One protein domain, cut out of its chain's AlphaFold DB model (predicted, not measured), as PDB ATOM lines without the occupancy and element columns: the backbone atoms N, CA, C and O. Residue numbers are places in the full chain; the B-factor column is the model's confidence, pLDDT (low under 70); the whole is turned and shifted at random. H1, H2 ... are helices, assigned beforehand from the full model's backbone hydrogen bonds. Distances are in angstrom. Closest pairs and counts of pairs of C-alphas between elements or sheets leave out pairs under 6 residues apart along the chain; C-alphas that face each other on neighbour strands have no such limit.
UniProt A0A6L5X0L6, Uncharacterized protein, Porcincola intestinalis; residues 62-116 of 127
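What this domain is: This is residues 62 to 116 of the 127 residues of an uncharacterized protein of Porcincola intestinalis (UniProt A0A6L5X0L6). Three helices meet in a small cluster, their centres making a triangle: the longest, H1, has H3 slanting along it in the same direction, while H2 folds back from the end of H1 as a splayed helical hairpin. H2 and H3 diverge strongly, and the link of residues 94 to 102 joins the end of H2 to the beginning of H3. The printed part has 55 residues, with three named helices in the order H1, H2, H3 and no named strand; the class is all helix. It is compact, with a radius of gyration of the C-alphas of 10.5 A and spans of 30 by 22 by 17 A.

Where its parts are: H1, residues 62 to 77, runs 22.7 A from C-alpha 62 at (3.944, -36.423, 11.363) to C-alpha 77 at (26.607, -35.889, 13.084). H2, residues 81 to 93, measures 18.2 A. H3, residues 103 to 114, measures 16.5 A and ends with C-alpha 114 at (28.393, -43.277, -0.956).

How they stand to each other: H1 touches H3 with residues 69 to 76 alone; their closest C-alphas, of Glu 69 and Val 105, are 6.6 A apart. These two run the same way at a shallow tilt of 27 degrees. H1 and H2 form a helical hairpin, touching through residues 72 to 76 and 81 to 84 alone, with the closest C-alphas, of Leu 75 and Leu 84, 6.8 A apart. They run opposite ways at a tilt of 38 degrees, only just steep. H2 and H3 are close but not clearly touching: their closest C-alphas, of Leu 84 and Ile 109, are 7.4 A apart. They run opposite ways at a steep tilt of 60 degrees. In H1, H2 and H3 every O i to N i+4 pair is within hydrogen-bond range.

The domain as a whole: The two C-alphas farthest apart, of Ser 62 and Gly 116, are 32.0 A apart. The printed part has no cut. The link from H1 to H2 is tight, and that from H2 to H3, 9 residues, is short. The mean pLDDT of the printed part is 75.6; residues 91 to 104 and 115 to 116 are under 70.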
ATOM      1  N   SER A  62       3.150 -37.646  11.504       87.88
ATOM      2  CA  SER A  62       3.944 -36.423  11.363       87.88
ATOM      3  C   SER A  62       4.972 -36.262  12.476       87.88
ATOM      4  O   SER A  62       6.114 -35.905  12.190       87.88
ATOM      5  N   ASP A  63       4.600 -36.542  13.726       90.00
ATOM      6  CA  ASP A  63       5.526 -36.398  14.853       90.00
ATOM      7  C   ASP A  63       6.575 -37.502  14.844       90.00
ATOM      8  O   ASP A  63       7.741 -37.243  15.132       90.00
ATOM      9  N   ASN A  64       6.181 -38.724  14.471       88.75
ATOM     10  CA  ASN A  64       7.125 -39.819  14.285       88.75
ATOM     11  C   ASN A  64       8.152 -39.502  13.187       88.75
ATOM     12  O   ASN A  64       9.343 -39.714  13.395       88.75
ATOM     13  N   ARG A  65       7.717 -38.940  12.049       84.75
ATOM     14  CA  ARG A  65       8.623 -38.527  10.965       84.75
ATOM     15  C   ARG A  65       9.625 -37.470  11.426       84.75
ATOM     16  O   ARG A  65      10.819 -37.646  11.218       84.75
ATOM     17  N   LYS A  66       9.165 -36.407  12.095       88.62
ATOM     18  CA  LYS A  66      10.051 -35.342  12.604       88.62
ATOM     19  C   LYS A  66      11.117 -35.883  13.556       88.62
ATOM     20  O   LYS A  66      12.277 -35.485  13.484       88.62
ATOM     21  N   GLU A  67      10.738 -36.788  14.455       89.06
ATOM     22  CA  GLU A  67      11.704 -37.392  15.371       89.06
ATOM     23  C   GLU A  67      12.672 -38.345  14.685       89.06
ATOM     24  O   GLU A  67      13.858 -38.348  15.013       89.06
ATOM     25  N   LEU A  68      12.190 -39.123  13.719       84.50
ATOM     26  CA  LEU A  68      13.037 -39.997  12.922       84.50
ATOM     27  C   LEU A  68      14.089 -39.183  12.155       84.50
ATOM     28  O   LEU A  68      15.271 -39.516  12.201       84.50
ATOM     29  N   GLU A  69      13.692 -38.068  11.540       85.94
ATOM     30  CA  GLU A  69      14.604 -37.124  10.881       85.94
ATOM     31  C   GLU A  69      15.647 -36.554  11.849       85.94
ATOM     32  O   GLU A  69      16.845 -36.557  11.553       85.94
ATOM     33  N   ALA A  70      15.216 -36.094  13.027       89.06
ATOM     34  CA  ALA A  70      16.123 -35.577  14.049       89.06
ATOM     35  C   ALA A  70      17.116 -36.651  14.526       89.06
ATOM     36  O   ALA A  70      18.307 -36.368  14.698       89.06
ATOM     37  N   CYS A  71      16.645 -37.887  14.700       89.44
ATOM     38  CA  CYS A  71      17.467 -39.034  15.063       89.44
ATOM     39  C   CYS A  71      18.517 -39.327  13.982       89.44
ATOM     40  O   CYS A  71      19.703 -39.413  14.297       89.44
ATOM     41  N   MET A  72      18.122 -39.383  12.707       86.50
ATOM     42  CA  MET A  72      19.058 -39.643  11.609       86.50
ATOM     43  C   MET A  72      20.099 -38.540  11.448       86.50
ATOM     44  O   MET A  72      21.288 -38.840  11.337       86.50
ATOM     45  N   ARG A  73      19.699 -37.266  11.525       87.19
ATOM     46  CA  ARG A  73      20.651 -36.142  11.518       87.19
ATOM     47  C   ARG A  73      21.644 -36.230  12.670       87.19
ATOM     48  O   ARG A  73      22.823 -35.927  12.497       87.19
ATOM     49  N   ARG A  74      21.191 -36.665  13.849       90.88
ATOM     50  CA  ARG A  74      22.087 -36.908  14.981       90.88
ATOM     51  C   ARG A  74      23.059 -38.042  14.676       90.88
ATOM     52  O   ARG A  74      24.243 -37.853  14.926       90.88
ATOM     53  N   LEU A  75      22.591 -39.167  14.132       90.31
ATOM     54  CA  LEU A  75      23.440 -40.307  13.759       90.31
ATOM     55  C   LEU A  75      24.500 -39.930  12.718       90.31
ATOM     56  O   LEU A  75      25.654 -40.332  12.869       90.31
ATOM     57  N   LEU A  76      24.132 -39.117  11.722       87.12
ATOM     58  CA  LEU A  76      25.063 -38.534  10.753       87.12
ATOM     59  C   LEU A  76      26.126 -37.682  11.448       87.12
ATOM     60  O   LEU A  76      27.316 -37.875  11.214       87.12
ATOM     61  N   ARG A  77      25.703 -36.786  12.348       87.75
ATOM     62  CA  ARG A  77      26.607 -35.889  13.084       87.75
ATOM     63  C   ARG A  77      27.612 -36.639  13.954       87.75
ATOM     64  O   ARG A  77      28.760 -36.232  14.018       87.75
ATOM     65  N   ILE A  78      27.189 -37.705  14.635       90.81
ATOM     66  CA  ILE A  78      28.078 -38.505  15.495       90.81
ATOM     67  C   ILE A  78      28.828 -39.605  14.727       90.81
ATOM     68  O   ILE A  78      29.483 -40.442  15.342       90.81
ATOM     69  N   GLY A  79      28.673 -39.670  13.402       87.56
ATOM     70  CA  GLY A  79      29.375 -40.622  12.546       87.56
ATOM     71  C   GLY A  79      28.990 -42.097  12.725       87.56
ATOM     72  O   GLY A  79      29.757 -42.979  12.340       87.56
ATOM     73  N   ARG A  80      27.813 -42.413  13.286       90.19
ATOM     74  CA  ARG A  80      27.369 -43.803  13.541       90.19
ATOM     75  C   ARG A  80      26.807 -44.481  12.286       90.19
ATOM     76  O   ARG A  80      25.613 -44.778  12.193       90.19
ATOM     77  N   ARG A  81      27.698 -44.731  11.318       84.19
ATOM     78  CA  ARG A  81      27.427 -45.407  10.029       84.19
ATOM     79  C   ARG A  81      26.738 -46.754  10.192       84.19
ATOM     80  O   ARG A  81      25.785 -47.037   9.479       84.19
ATOM     81  N   ASP A  82      27.179 -47.548  11.162       85.38
ATOM     82  CA  ASP A  82      26.627 -48.869  11.468       85.38
ATOM     83  C   ASP A  82      25.118 -48.819  11.754       85.38
ATOM     84  O   ASP A  82      24.350 -49.653  11.271       85.38
ATOM     85  N   LEU A  83      24.679 -47.806  12.508       88.75
ATOM     86  CA  LEU A  83      23.270 -47.609  12.829       88.75
ATOM     87  C   LEU A  83      22.494 -47.087  11.622       88.75
ATOM     88  O   LEU A  83      21.397 -47.578  11.364       88.75
ATOM     89  N   LEU A  84      23.061 -46.144  10.866       86.31
ATOM     90  CA  LEU A  84      22.452 -45.638   9.632       86.31
ATOM     91  C   LEU A  84      22.214 -46.770   8.628       86.31
ATOM     92  O   LEU A  84      21.101 -46.919   8.129       86.31
ATOM     93  N   ASP A  85      23.212 -47.622   8.396       83.00
ATOM     94  CA  ASP A  85      23.097 -48.779   7.507       83.00
ATOM     95  C   ASP A  85      22.042 -49.772   7.997       83.00
ATOM     96  O   ASP A  85      21.237 -50.264   7.200       83.00
ATOM     97  N   LYS A  86      22.007 -50.052   9.306       83.75
ATOM     98  CA  LYS A  86      21.000 -50.935   9.908       83.75
ATOM     99  C   LYS A  86      19.586 -50.409   9.681       83.75
ATOM    100  O   LYS A  86      18.722 -51.166   9.234       83.75
ATOM    101  N   TYR A  87      19.342 -49.136   9.986       81.31
ATOM    102  CA  TYR A  87      18.022 -48.541   9.799       81.31
ATOM    103  C   TYR A  87      17.653 -48.485   8.319       81.31
ATOM    104  O   TYR A  87      16.539 -48.863   7.961       81.31
ATOM    105  N   MET A  88      18.590 -48.123   7.445       75.25
ATOM    106  CA  MET A  88      18.338 -48.098   6.010       75.25
ATOM    107  C   MET A  88      17.934 -49.470   5.455       75.25
ATOM    108  O   MET A  88      16.937 -49.573   4.741       75.25
ATOM    109  N   ARG A  89      18.666 -50.535   5.797       75.00
ATOM    110  CA  ARG A  89      18.324 -51.898   5.347       75.00
ATOM    111  C   ARG A  89      16.925 -52.301   5.797       75.00
ATOM    112  O   ARG A  89      16.130 -52.733   4.971       75.00
ATOM    113  N   TYR A  90      16.600 -52.063   7.068       70.12
ATOM    114  CA  TYR A  90      15.275 -52.362   7.611       70.12
ATOM    115  C   TYR A  90      14.156 -51.637   6.849       70.12
ATOM    116  O   TYR A  90      13.129 -52.234   6.535       70.12
ATOM    117  N   HIS A  91      14.352 -50.364   6.501       67.00
ATOM    118  CA  HIS A  91      13.363 -49.611   5.726       67.00
ATOM    119  C   HIS A  91      13.247 -50.086   4.269       67.00
ATOM    120  O   HIS A  91      12.147 -50.049   3.711       67.00
ATOM    121  N   ALA A  92      14.349 -50.534   3.660       65.31
ATOM    122  CA  ALA A  92      14.366 -51.028   2.286       65.31
ATOM    123  C   ALA A  92      13.646 -52.380   2.189       65.31
ATOM    124  O   ALA A  92      12.786 -52.565   1.332       65.31
ATOM    125  N   GLU A  93      13.929 -53.285   3.126       61.25
ATOM    126  CA  GLU A  93      13.288 -54.599   3.233       61.25
ATOM    127  C   GLU A  93      11.803 -54.491   3.605       61.25
ATOM    128  O   GLU A  93      10.977 -55.253   3.105       61.25
ATOM    129  N   ALA A  94      11.433 -53.507   4.431       61.84
ATOM    130  CA  ALA A  94      10.042 -53.256   4.803       61.84
ATOM    131  C   ALA A  94       9.212 -52.565   3.700       61.84
ATOM    132  O   ALA A  94       8.028 -52.298   3.920       61.84
ATOM    133  N   GLY A  95       9.812 -52.219   2.548       54.12
ATOM    134  CA  GLY A  95       9.153 -51.449   1.483       54.12
ATOM    135  C   GLY A  95       8.685 -50.055   1.932       54.12
ATOM    136  O   GLY A  95       7.791 -49.475   1.322       54.12
ATOM    137  N   ALA A  96       9.256 -49.535   3.023       54.97
ATOM    138  CA  ALA A  96       8.816 -48.325   3.725       54.97
ATOM    139  C   ALA A  96       9.740 -47.116   3.485       54.97
ATOM    140  O   ALA A  96       9.504 -46.036   4.020       54.97
ATOM    141  N   PHE A  97      10.800 -47.288   2.691       45.78
ATOM    142  CA  PHE A  97      11.903 -46.332   2.590       45.78
ATOM    143  C   PHE A  97      11.502 -44.950   2.044       45.78
ATOM    144  O   PHE A  97      12.103 -43.957   2.432       45.78
ATOM    145  N   ALA A  98      10.479 -44.865   1.186       47.06
ATOM    146  CA  ALA A  98      10.159 -43.627   0.470       47.06
ATOM    147  C   ALA A  98       9.125 -42.714   1.160       47.06
ATOM    148  O   ALA A  98       9.050 -41.543   0.821       47.06
ATOM    149  N   ASN A  99       8.321 -43.210   2.109       51.03
ATOM    150  CA  ASN A  99       7.186 -42.432   2.649       51.03
ATOM    151  C   ASN A  99       7.404 -41.873   4.066       51.03
ATOM    152  O   ASN A  99       6.627 -41.025   4.511       51.03
ATOM    153  N   ASP A 100       8.431 -42.343   4.779       55.97
ATOM    154  CA  ASP A 100       8.632 -42.025   6.199       55.97
ATOM    155  C   ASP A 100       9.699 -40.942   6.454       55.97
ATOM    156  O   ASP A 100       9.771 -40.432   7.571       55.97
ATOM    157  N   TYR A 101      10.482 -40.546   5.443       60.38
ATOM    158  CA  TYR A 101      11.492 -39.481   5.523       60.38
ATOM    159  C   TYR A 101      11.092 -38.289   4.651       60.38
ATOM    160  O   TYR A 101      10.418 -38.465   3.640       60.38
ATOM    161  N   SER A 102      11.517 -37.075   5.006       59.22
ATOM    162  CA  SER A 102      11.642 -36.019   3.997       59.22
ATOM    163  C   SER A 102      12.790 -36.346   3.042       59.22
ATOM    164  O   SER A 102      13.851 -36.807   3.477       59.22
ATOM    165  N   ASP A 103      12.579 -36.064   1.754       60.56
ATOM    166  CA  ASP A 103      13.527 -36.335   0.663       60.56
ATOM    167  C   ASP A 103      14.962 -35.878   1.002       60.56
ATOM    168  O   ASP A 103      15.923 -36.615   0.800       60.56
ATOM    169  N   GLY A 104      15.110 -34.719   1.658       65.25
ATOM    170  CA  GLY A 104      16.422 -34.157   1.997       65.25
ATOM    171  C   GLY A 104      17.260 -34.976   2.991       65.25
ATOM    172  O   GLY A 104      18.481 -35.014   2.868       65.25
ATOM    173  N   VAL A 105      16.648 -35.657   3.969       70.25
ATOM    174  CA  VAL A 105      17.415 -36.479   4.933       70.25
ATOM    175  C   VAL A 105      17.845 -37.798   4.295       70.25
ATOM    176  O   VAL A 105      18.951 -38.271   4.550       70.25
ATOM    177  N   ALA A 106      17.000 -38.382   3.442       70.00
ATOM    178  CA  ALA A 106      17.355 -39.592   2.708       70.00
ATOM    179  C   ALA A 106      18.564 -39.343   1.787       70.00
ATOM    180  O   ALA A 106      19.513 -40.131   1.805       70.00
ATOM    181  N   ASP A 107      18.575 -38.214   1.073       73.81
ATOM    182  CA  ASP A 107      19.689 -37.805   0.210       73.81
ATOM    183  C   ASP A 107      20.993 -37.599   0.994       73.81
ATOM    184  O   ASP A 107      22.051 -38.079   0.576       73.81
ATOM    185  N   GLU A 108      20.939 -36.952   2.164       75.88
ATOM    186  CA  GLU A 108      22.107 -36.772   3.038       75.88
ATOM    187  C   GLU A 108      22.693 -38.112   3.504       75.88
ATOM    188  O   GLU A 108      23.913 -38.309   3.460       75.88
ATOM    189  N   ILE A 109      21.840 -39.056   3.921       74.44
ATOM    190  CA  ILE A 109      22.283 -40.384   4.366       74.44
ATOM    191  C   ILE A 109      22.891 -41.168   3.197       74.44
ATOM    192  O   ILE A 109      23.949 -41.786   3.357       74.44
ATOM    193  N   LEU A 110      22.275 -41.123   2.012       74.69
ATOM    194  CA  LEU A 110      22.807 -41.767   0.807       74.69
ATOM    195  C   LEU A 110      24.155 -41.164   0.399       74.69
ATOM    196  O   LEU A 110      25.099 -41.906   0.120       74.69
ATOM    197  N   ALA A 111      24.285 -39.838   0.424       78.44
ATOM    198  CA  ALA A 111      25.543 -39.151   0.146       78.44
ATOM    199  C   ALA A 111      26.631 -39.502   1.170       78.44
ATOM    200  O   ALA A 111      27.802 -39.630   0.811       78.44
ATOM    201  N   TYR A 112      26.271 -39.661   2.444       74.25
ATOM    202  CA  TYR A 112      27.199 -40.081   3.494       74.25
ATOM    203  C   TYR A 112      27.659 -41.535   3.315       74.25
ATOM    204  O   TYR A 112      28.849 -41.825   3.449       74.25
ATOM    205  N   ARG A 113      26.746 -42.435   2.933       71.19
ATOM    206  CA  ARG A 113      27.059 -43.834   2.609       71.19
ATOM    207  C   ARG A 113      27.968 -43.952   1.381       71.19
ATOM    208  O   ARG A 113      28.946 -44.695   1.413       71.19
ATOM    209  N   ASN A 114      27.664 -43.212   0.315       73.50
ATOM    210  CA  ASN A 114      28.393 -43.277  -0.956       73.50
ATOM    211  C   ASN A 114      29.778 -42.623  -0.902       73.50
ATOM    212  O   ASN A 114      30.630 -42.953  -1.723       73.50
ATOM    213  N   ARG A 115      30.034 -41.730   0.064       69.38
ATOM    214  CA  ARG A 115      31.337 -41.065   0.222       69.38
ATOM    215  C   ARG A 115      32.496 -42.001   0.588       69.38
ATOM    216  O   ARG A 115      33.634 -41.549   0.584       69.38
ATOM    217  N   GLY A 116      32.243 -43.282   0.875       54.88
ATOM    218  CA  GLY A 116      33.283 -44.204   1.331       54.88
ATOM    219  C   GLY A 116      33.852 -43.772   2.687       54.88
ATOM    220  O   GLY A 116      33.588 -42.676   3.187       54.88
TER     221      GLY A 116